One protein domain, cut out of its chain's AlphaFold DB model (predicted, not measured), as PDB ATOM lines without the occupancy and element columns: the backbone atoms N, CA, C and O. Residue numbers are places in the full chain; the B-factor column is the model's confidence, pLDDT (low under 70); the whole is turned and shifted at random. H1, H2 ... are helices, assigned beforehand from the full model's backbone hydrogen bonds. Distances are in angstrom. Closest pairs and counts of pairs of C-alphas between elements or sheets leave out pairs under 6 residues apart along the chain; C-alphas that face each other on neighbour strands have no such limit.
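AT A GLANCE: This is residues 310 to 315 and 325 to 382 of the 382 residues of an uncharacterized protein of Aureobasidium namibiae CBS 147.97 (UniProt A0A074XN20). Three helices stand side by side in a loose row, H2, H3, H4, with H3 in the middle; short H1 lies on one side of the row, touching H4. The 64 printed residues hold four named helices, H1 to H4 in chain order, and no named strand: all helix. The whole is compact, radius of gyration of the C-alphas 10.6 A, spans 26 by 25 by 18 A.

HOW THE PARTS SIT: H1, residues 331 to 335, touches H4, residues 374 to 381; their closest C-alphas, Gly 331 and Val 380, are 5.6 A apart. H2, residues 339 to 348, touches H3, residues 359 to 369, at a shallow tilt of 29 degrees, the same way; closest C-alphas, Asp 339 and Leu 359, 5.7 A. H3 and H4 form a helical hairpin: they touch, closest C-alphas Leu 367 and Met 377, 6.5 A, opposite ways at 34.7 degrees, a shallow tilt only just short of steep. H2 and H4 are apart. In these four helices every O i to N i+4 pair is within hydrogen-bond range.

IN THESE COORDINATES: H1 begins at C-alpha 331 (-15.306, 49.254, -9.622). H2 is 14.0 A long and H3 15.5 A. H4 ends at C-alpha 381 (-12.227, 49.629, -1.163).

THE WHOLE: Residues 316 to 324 are not printed; C-alphas 315 and 325 are 12.1 A apart. No link between helices is long. Residues 310 to 315 and 325 to 326 have pLDDT under 70.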
ATOM      1  N   GLY A 310     -16.124  51.686 -17.756       57.06
ATOM      2  CA  GLY A 310     -15.506  50.387 -17.538       57.06
ATOM      3  C   GLY A 310     -13.987  50.491 -17.413       57.06
ATOM      4  O   GLY A 310     -13.322  51.152 -18.209       57.06
ATOM      5  N   LEU A 311     -13.432  49.808 -16.416       63.25
ATOM      6  CA  LEU A 311     -12.008  49.523 -16.328       63.25
ATOM      7  C   LEU A 311     -11.568  48.820 -17.611       63.25
ATOM      8  O   LEU A 311     -12.225  47.885 -18.076       63.25
ATOM      9  N   GLU A 312     -10.450  49.269 -18.175       61.28
ATOM     10  CA  GLU A 312      -9.895  48.657 -19.377       61.28
ATOM     11  C   GLU A 312      -9.609  47.173 -19.115       61.28
ATOM     12  O   GLU A 312      -8.877  46.809 -18.190       61.28
ATOM     13  N   MET A 313     -10.204  46.300 -19.934       61.31
ATOM     14  CA  MET A 313      -9.920  44.871 -19.874       61.31
ATOM     15  C   MET A 313      -8.458  44.633 -20.245       61.31
ATOM     16  O   MET A 313      -8.047  44.852 -21.387       61.31
ATOM     17  N   LEU A 314      -7.676  44.139 -19.286       65.94
ATOM     18  CA  LEU A 314      -6.316  43.710 -19.566       65.94
ATOM     19  C   LEU A 314      -6.324  42.412 -20.385       65.94
ATOM     20  O   LEU A 314      -7.091  41.496 -20.061       65.94
ATOM     21  N   PRO A 315      -5.455  42.301 -21.407       64.69
ATOM     22  CA  PRO A 315      -5.348  41.095 -22.214       64.69
ATOM     23  C   PRO A 315      -4.971  39.906 -21.328       64.69
ATOM     24  O   PRO A 315      -4.026  39.974 -20.539       64.69
ATOM     25  N   VAL A 325     -14.313  33.319 -17.925       59.50
ATOM     26  CA  VAL A 325     -13.866  34.260 -16.892       59.50
ATOM     27  C   VAL A 325     -14.482  35.629 -17.120       59.50
ATOM     28  O   VAL A 325     -14.025  36.417 -17.944       59.50
ATOM     29  N   THR A 326     -15.519  35.929 -16.342       66.25
ATOM     30  CA  THR A 326     -16.062  37.283 -16.235       66.25
ATOM     31  C   THR A 326     -15.067  38.147 -15.462       66.25
ATOM     32  O   THR A 326     -15.056  38.155 -14.230       66.25
ATOM     33  N   VAL A 327     -14.195  38.846 -16.188       74.06
ATOM     34  CA  VAL A 327     -13.328  39.875 -15.607       74.06
ATOM     35  C   VAL A 327     -14.224  41.041 -15.164       74.06
ATOM     36  O   VAL A 327     -15.051  41.495 -15.955       74.06
ATOM     37  N   PRO A 328     -14.118  41.516 -13.913       74.81
ATOM     38  CA  PRO A 328     -14.905  42.636 -13.418       74.81
ATOM     39  C   PRO A 328     -14.549  43.898 -14.206       74.81
ATOM     40  O   PRO A 328     -13.390  44.314 -14.235       74.81
ATOM     41  N   VAL A 329     -15.559  44.492 -14.839       70.50
ATOM     42  CA  VAL A 329     -15.403  45.669 -15.702       70.50
ATOM     43  C   VAL A 329     -15.655  46.949 -14.909       70.50
ATOM     44  O   VAL A 329     -15.128  47.995 -15.255       70.50
ATOM     45  N   THR A 330     -16.404  46.893 -13.806       75.19
ATOM     46  CA  THR A 330     -16.683  48.077 -12.983       75.19
ATOM     47  C   THR A 330     -16.003  48.009 -11.618       75.19
ATOM     48  O   THR A 330     -15.734  46.937 -11.069       75.19
ATOM     49  N   GLY A 331     -15.769  49.177 -11.011       74.62
ATOM     50  CA  GLY A 331     -15.306  49.254  -9.622       74.62
ATOM     51  C   GLY A 331     -16.280  48.591  -8.634       74.62
ATOM     52  O   GLY A 331     -15.849  47.995  -7.649       74.62
ATOM     53  N   GLN A 332     -17.584  48.618  -8.930       77.62
ATOM     54  CA  GLN A 332     -18.602  47.961  -8.110       77.62
ATOM     55  C   GLN A 332     -18.486  46.432  -8.168       77.62
ATOM     56  O   GLN A 332     -18.649  45.771  -7.140       77.62
ATOM     57  N   ASP A 333     -18.153  45.868  -9.330       82.38
ATOM     58  CA  ASP A 333     -17.923  44.428  -9.466       82.38
ATOM     59  C   ASP A 333     -16.743  43.990  -8.599       82.38
ATOM     60  O   ASP A 333     -16.851  43.008  -7.868       82.38
ATOM     61  N   ILE A 334     -15.653  44.769  -8.593       83.81
ATOM     62  CA  ILE A 334     -14.477  44.511  -7.747       83.81
ATOM     63  C   ILE A 334     -14.844  44.591  -6.263       83.81
ATOM     64  O   ILE A 334     -14.418  43.751  -5.461       83.81
ATOM     65  N   ARG A 335     -15.668  45.570  -5.880       84.06
ATOM     66  CA  ARG A 335     -16.165  45.700  -4.505       84.06
ATOM     67  C   ARG A 335     -16.978  44.475  -4.090       84.06
ATOM     68  O   ARG A 335     -16.760  43.955  -2.998       84.06
ATOM     69  N   ASN A 336     -17.815  43.963  -4.986       86.81
ATOM     70  CA  ASN A 336     -18.677  42.802  -4.766       86.81
ATOM     71  C   ASN A 336     -17.966  41.442  -4.928       86.81
ATOM     72  O   ASN A 336     -18.607  40.407  -4.757       86.81
ATOM     73  N   LEU A 337     -16.670  41.405  -5.267       87.69
ATOM     74  CA  LEU A 337     -15.936  40.143  -5.373       87.69
ATOM     75  C   LEU A 337     -15.781  39.465  -4.006       87.69
ATOM     76  O   LEU A 337     -15.325  40.079  -3.035       87.69
ATOM     77  N   ASP A 338     -16.087  38.173  -3.982       89.62
ATOM     78  CA  ASP A 338     -15.799  37.272  -2.869       89.62
ATOM     79  C   ASP A 338     -14.316  36.866  -2.865       89.62
ATOM     80  O   ASP A 338     -13.599  37.072  -3.852       89.62
ATOM     81  N   ASP A 339     -13.845  36.260  -1.772       90.69
ATOM     82  CA  ASP A 339     -12.445  35.825  -1.656       90.69
ATOM     83  C   ASP A 339     -12.071  34.792  -2.721       90.69
ATOM     84  O   ASP A 339     -11.095  34.994  -3.439       90.69
ATOM     85  N   ASP A 340     -12.912  33.777  -2.928       89.62
ATOM     86  CA  ASP A 340     -12.690  32.728  -3.932       89.62
ATOM     87  C   ASP A 340     -12.569  33.301  -5.351       89.62
ATOM     88  O   ASP A 340     -11.685  32.929  -6.122       89.62
ATOM     89  N   LYS A 341     -13.438  34.262  -5.694       89.25
ATOM     90  CA  LYS A 341     -13.429  34.917  -7.009       89.25
ATOM     91  C   LYS A 341     -12.213  35.818  -7.173       89.25
ATOM     92  O   LYS A 341     -11.637  35.878  -8.255       89.25
ATOM     93  N   THR A 342     -11.814  36.509  -6.105       89.06
ATOM     94  CA  THR A 342     -10.619  37.358  -6.111       89.06
ATOM     95  C   THR A 342      -9.366  36.506  -6.281       89.06
ATOM     96  O   THR A 342      -8.518  36.842  -7.098       89.06
ATOM     97  N   VAL A 343      -9.268  35.376  -5.578       90.75
ATOM     98  CA  VAL A 343      -8.167  34.413  -5.713       90.75
ATOM     99  C   VAL A 343      -8.095  33.860  -7.134       90.75
ATOM    100  O   VAL A 343      -7.046  33.973  -7.760       90.75
ATOM    101  N   ALA A 344      -9.209  33.366  -7.681       88.88
ATOM    102  CA  ALA A 344      -9.256  32.854  -9.053       88.88
ATOM    103  C   ALA A 344      -8.802  33.902 -10.082       88.88
ATOM    104  O   ALA A 344      -8.117  33.590 -11.056       88.88
ATOM    105  N   LEU A 345      -9.152  35.165  -9.849       87.81
ATOM    106  CA  LEU A 345      -8.780  36.277 -10.708       87.81
ATOM    107  C   LEU A 345      -7.302  36.680 -10.552       87.81
ATOM    108  O   LEU A 345      -6.638  36.959 -11.549       87.81
ATOM    109  N   LEU A 346      -6.748  36.654  -9.338       90.12
ATOM    110  CA  LEU A 346      -5.313  36.857  -9.120       90.12
ATOM    111  C   LEU A 346      -4.488  35.730  -9.757       90.12
ATOM    112  O   LEU A 346      -3.477  36.006 -10.398       90.12
ATOM    113  N   GLU A 347      -4.941  34.479  -9.644       90.31
ATOM    114  CA  GLU A 347      -4.321  33.322 -10.298       90.31
ATOM    115  C   GLU A 347      -4.367  33.436 -11.824       90.31
ATOM    116  O   GLU A 347      -3.366  33.174 -12.490       90.31
ATOM    117  N   LEU A 348      -5.496  33.887 -12.383       86.94
ATOM    118  CA  LEU A 348      -5.661  34.082 -13.824       86.94
ATOM    119  C   LEU A 348      -4.627  35.052 -14.400       86.94
ATOM    120  O   LEU A 348      -4.053  34.788 -15.456       86.94
ATOM    121  N   TYR A 349      -4.373  36.154 -13.697       84.62
ATOM    122  CA  TYR A 349      -3.387  37.156 -14.094       84.62
ATOM    123  C   TYR A 349      -1.976  36.868 -13.561       84.62
ATOM    124  O   TYR A 349      -1.077  37.690 -13.739       84.62
ATOM    125  N   CYS A 350      -1.761  35.710 -12.924       88.25
ATOM    126  CA  CYS A 350      -0.493  35.331 -12.293       88.25
ATOM    127  C   CYS A 350       0.037  36.402 -11.317       88.25
ATOM    128  O   CYS A 350       1.247  36.609 -11.192       88.25
ATOM    129  N   ILE A 351      -0.868  37.103 -10.629       88.19
ATOM    130  CA  ILE A 351      -0.521  38.129  -9.647       88.19
ATOM    131  C   ILE A 351      -0.094  37.411  -8.363       88.19
ATOM    132  O   ILE A 351      -0.866  36.615  -7.829       88.19
ATOM    133  N   PRO A 352       1.113  37.673  -7.834       89.12
ATOM    134  CA  PRO A 352       1.571  37.015  -6.623       89.12
ATOM    135  C   PRO A 352       0.728  37.458  -5.424       89.12
ATOM    136  O   PRO A 352       0.626  38.648  -5.124       89.12
ATOM    137  N   PHE A 353       0.166  36.489  -4.706       92.31
ATOM    138  CA  PHE A 353      -0.513  36.698  -3.431       92.31
ATOM    139  C   PHE A 353      -0.135  35.587  -2.451       92.31
ATOM    140  O   PHE A 353       0.388  34.542  -2.837       92.31
ATOM    141  N   THR A 354      -0.381  35.824  -1.166       91.00
ATOM    142  CA  THR A 354      -0.254  34.791  -0.132       91.00
ATOM    143  C   THR A 354      -1.643  34.372   0.328       91.00
ATOM    144  O   THR A 354      -2.557  35.197   0.358       91.00
ATOM    145  N   ALA A 355      -1.821  33.094   0.673       87.50
ATOM    146  CA  ALA A 355      -3.117  32.577   1.119       87.50
ATOM    147  C   ALA A 355      -3.644  33.319   2.362       87.50
ATOM    148  O   ALA A 355      -4.847  33.538   2.478       87.50
ATOM    149  N   ASP A 356      -2.728  33.783   3.216       91.88
ATOM    150  CA  ASP A 356      -3.020  34.510   4.454       91.88
ATOM    151  C   ASP A 356      -3.355  36.001   4.240       91.88
ATOM    152  O   ASP A 356      -3.683  36.700   5.199       91.88
ATOM    153  N   MET A 357      -3.271  36.525   3.006       91.75
ATOM    154  CA  MET A 357      -3.658  37.914   2.730       91.75
ATOM    155  C   MET A 357      -5.153  38.124   2.940       91.75
ATOM    156  O   MET A 357      -5.985  37.323   2.509       91.75
ATOM    157  N   PHE A 358      -5.505  39.269   3.517       94.19
ATOM    158  CA  PHE A 358      -6.897  39.675   3.618       94.19
ATOM    159  C   PHE A 358      -7.486  39.951   2.231       94.19
ATOM    160  O   PHE A 358      -6.794  40.417   1.323       94.19
ATOM    161  N   LEU A 359      -8.799  39.746   2.088       92.75
ATOM    162  CA  LEU A 359      -9.545  40.067   0.865       92.75
ATOM    163  C   LEU A 359      -9.290  41.507   0.393       92.75
ATOM    164  O   LEU A 359      -9.165  41.766  -0.801       92.75
ATOM    165  N   HIS A 360      -9.165  42.437   1.340       92.19
ATOM    166  CA  HIS A 360      -8.822  43.828   1.060       92.19
ATOM    167  C   HIS A 360      -7.482  43.954   0.317       92.19
ATOM    168  O   HIS A 360      -7.413  44.595  -0.731       92.19
ATOM    169  N   ASP A 361      -6.433  43.289   0.807       93.31
ATOM    170  CA  ASP A 361      -5.099  43.340   0.205       93.31
ATOM    171  C   ASP A 361      -5.058  42.630  -1.153       93.31
ATOM    172  O   ASP A 361      -4.381  43.086  -2.077       93.31
ATOM    173  N   LYS A 362      -5.827  41.545  -1.302       93.38
ATOM    174  CA  LYS A 362      -6.008  40.836  -2.578       93.38
ATOM    175  C   LYS A 362      -6.665  41.739  -3.633       93.38
ATOM    176  O   LYS A 362      -6.147  41.864  -4.743       93.38
ATOM    177  N   LYS A 363      -7.749  42.441  -3.279       91.81
ATOM    178  CA  LYS A 363      -8.412  43.421  -4.165       91.81
ATOM    179  C   LYS A 363      -7.494  44.591  -4.512       91.81
ATOM    180  O   LYS A 363      -7.453  45.026  -5.662       91.81
ATOM    181  N   LEU A 364      -6.713  45.068  -3.544       91.88
ATOM    182  CA  LEU A 364      -5.730  46.125  -3.758       91.88
ATOM    183  C   LEU A 364      -4.629  45.698  -4.742       91.88
ATOM    184  O   LEU A 364      -4.234  46.491  -5.595       91.88
ATOM    185  N   ALA A 365      -4.141  44.456  -4.649       90.19
ATOM    186  CA  ALA A 365      -3.159  43.915  -5.588       90.19
ATOM    187  C   ALA A 365      -3.706  43.889  -7.023       90.19
ATOM    188  O   ALA A 365      -3.021  44.338  -7.945       90.19
ATOM    189  N   TYR A 366      -4.958  43.458  -7.196       89.25
ATOM    190  CA  TYR A 366      -5.622  43.477  -8.498       89.25
ATOM    191  C   TYR A 366      -5.803  44.896  -9.052       89.25
ATOM    192  O   TYR A 366      -5.420  45.171 -10.185       89.25
ATOM    193  N   LEU A 367      -6.315  45.833  -8.251       87.81
ATOM    194  CA  LEU A 367      -6.517  47.218  -8.692       87.81
ATOM    195  C   LEU A 367      -5.204  47.891  -9.115       87.81
ATOM    196  O   LEU A 367      -5.169  48.617 -10.108       87.81
ATOM    197  N   ARG A 368      -4.105  47.619  -8.401       86.94
ATOM    198  CA  ARG A 368      -2.766  48.095  -8.790       86.94
ATOM    199  C   ARG A 368      -2.313  47.511 -10.121       86.94
ATOM    200  O   ARG A 368      -1.704  48.229 -10.907       86.94
ATOM    201  N   PHE A 369      -2.600  46.235 -10.362       85.56
ATOM    202  CA  PHE A 369      -2.272  45.564 -11.615       85.56
ATOM    203  C   PHE A 369      -3.035  46.161 -12.806       85.56
ATOM    204  O   PHE A 369      -2.426  46.434 -13.835       85.56
ATOM    205  N   VAL A 370      -4.325  46.469 -12.634       82.38
ATOM    206  CA  VAL A 370      -5.164  47.151 -13.645       82.38
ATOM    207  C   VAL A 370      -4.758  48.622 -13.855       82.38
ATOM    208  O   VAL A 370      -5.251  49.291 -14.755       82.38
ATOM    209  N   GLY A 371      -3.827  49.153 -13.057       78.56
ATOM    210  CA  GLY A 371      -3.393  50.547 -13.166       78.56
ATOM    211  C   GLY A 371      -4.409  51.540 -12.599       78.56
ATOM    212  O   GLY A 371      -4.391  52.717 -12.962       78.56
ATOM    213  N   ALA A 372      -5.285  51.093 -11.691       81.38
ATOM    214  CA  ALA A 372      -6.251  51.961 -11.035       81.38
ATOM    215  C   ALA A 372      -5.545  53.114 -10.302       81.38
ATOM    216  O   ALA A 372      -4.555  52.927  -9.586       81.38
ATOM    217  N   SER A 373      -6.081  54.329 -10.448       79.06
ATOM    218  CA  SER A 373      -5.551  55.496  -9.743       79.06
ATOM    219  C   SER A 373      -5.684  55.330  -8.224       79.06
ATOM    220  O   SER A 373      -6.542  54.604  -7.719       79.06
ATOM    221  N   ARG A 374      -4.858  56.044  -7.450       80.75
ATOM    222  CA  ARG A 374      -4.940  55.988  -5.980       80.75
ATOM    223  C   ARG A 374      -6.315  56.398  -5.452       80.75
ATOM    224  O   ARG A 374      -6.806  55.778  -4.518       80.75
ATOM    225  N   ALA A 375      -6.926  57.414  -6.058       76.31
ATOM    226  CA  ALA A 375      -8.275  57.847  -5.706       76.31
ATOM    227  C   ALA A 375      -9.305  56.739  -5.972       76.31
ATOM    228  O   ALA A 375     -10.144  56.468  -5.120       76.31
ATOM    229  N   LEU A 376      -9.177  56.053  -7.111       75.56
ATOM    230  CA  LEU A 376     -10.040  54.944  -7.503       75.56
ATOM    231  C   LEU A 376      -9.909  53.738  -6.566       75.56
ATOM    232  O   LEU A 376     -10.911  53.146  -6.181       75.56
ATOM    233  N   MET A 377      -8.686  53.406  -6.144       85.31
ATOM    234  CA  MET A 377      -8.456  52.335  -5.175       85.31
ATOM    235  C   MET A 377      -9.155  52.601  -3.842       85.31
ATOM    236  O   MET A 377      -9.813  51.708  -3.324       85.31
ATOM    237  N   HIS A 378      -9.033  53.817  -3.302       83.44
ATOM    238  CA  HIS A 378      -9.731  54.185  -2.067       83.44
ATOM    239  C   HIS A 378     -11.246  54.087  -2.239       83.44
ATOM    240  O   HIS A 378     -11.920  53.475  -1.429       83.44
ATOM    241  N   LEU A 379     -11.761  54.596  -3.352       77.69
ATOM    242  CA  LEU A 379     -13.189  54.636  -3.633       77.69
ATOM    243  C   LEU A 379     -13.831  53.253  -3.849       77.69
ATOM    244  O   LEU A 379     -15.002  53.082  -3.536       77.69
ATOM    245  N   VAL A 380     -13.092  52.272  -4.371       80.00
ATOM    246  CA  VAL A 380     -13.583  50.889  -4.535       80.00
ATOM    247  C   VAL A 380     -13.498  50.084  -3.232       80.00
ATOM    248  O   VAL A 380     -14.286  49.160  -3.029       80.00
ATOM    249  N   LEU A 381     -12.512  50.388  -2.383       84.06
ATOM    250  CA  LEU A 381     -12.227  49.629  -1.163       84.06
ATOM    251  C   LEU A 381     -12.924  50.184   0.091       84.06
ATOM    252  O   LEU A 381     -13.097  49.415   1.040       84.06
ATOM    253  N   ASP A 382     -13.299  51.464   0.088       77.88
ATOM    254  CA  ASP A 382     -14.203  52.090   1.066       77.88
ATOM    255  C   ASP A 382     -15.666  51.637   0.826       77.88
ATOM    256  O   ASP A 382     -16.440  51.477   1.800       77.88
TER     257      ASP A 382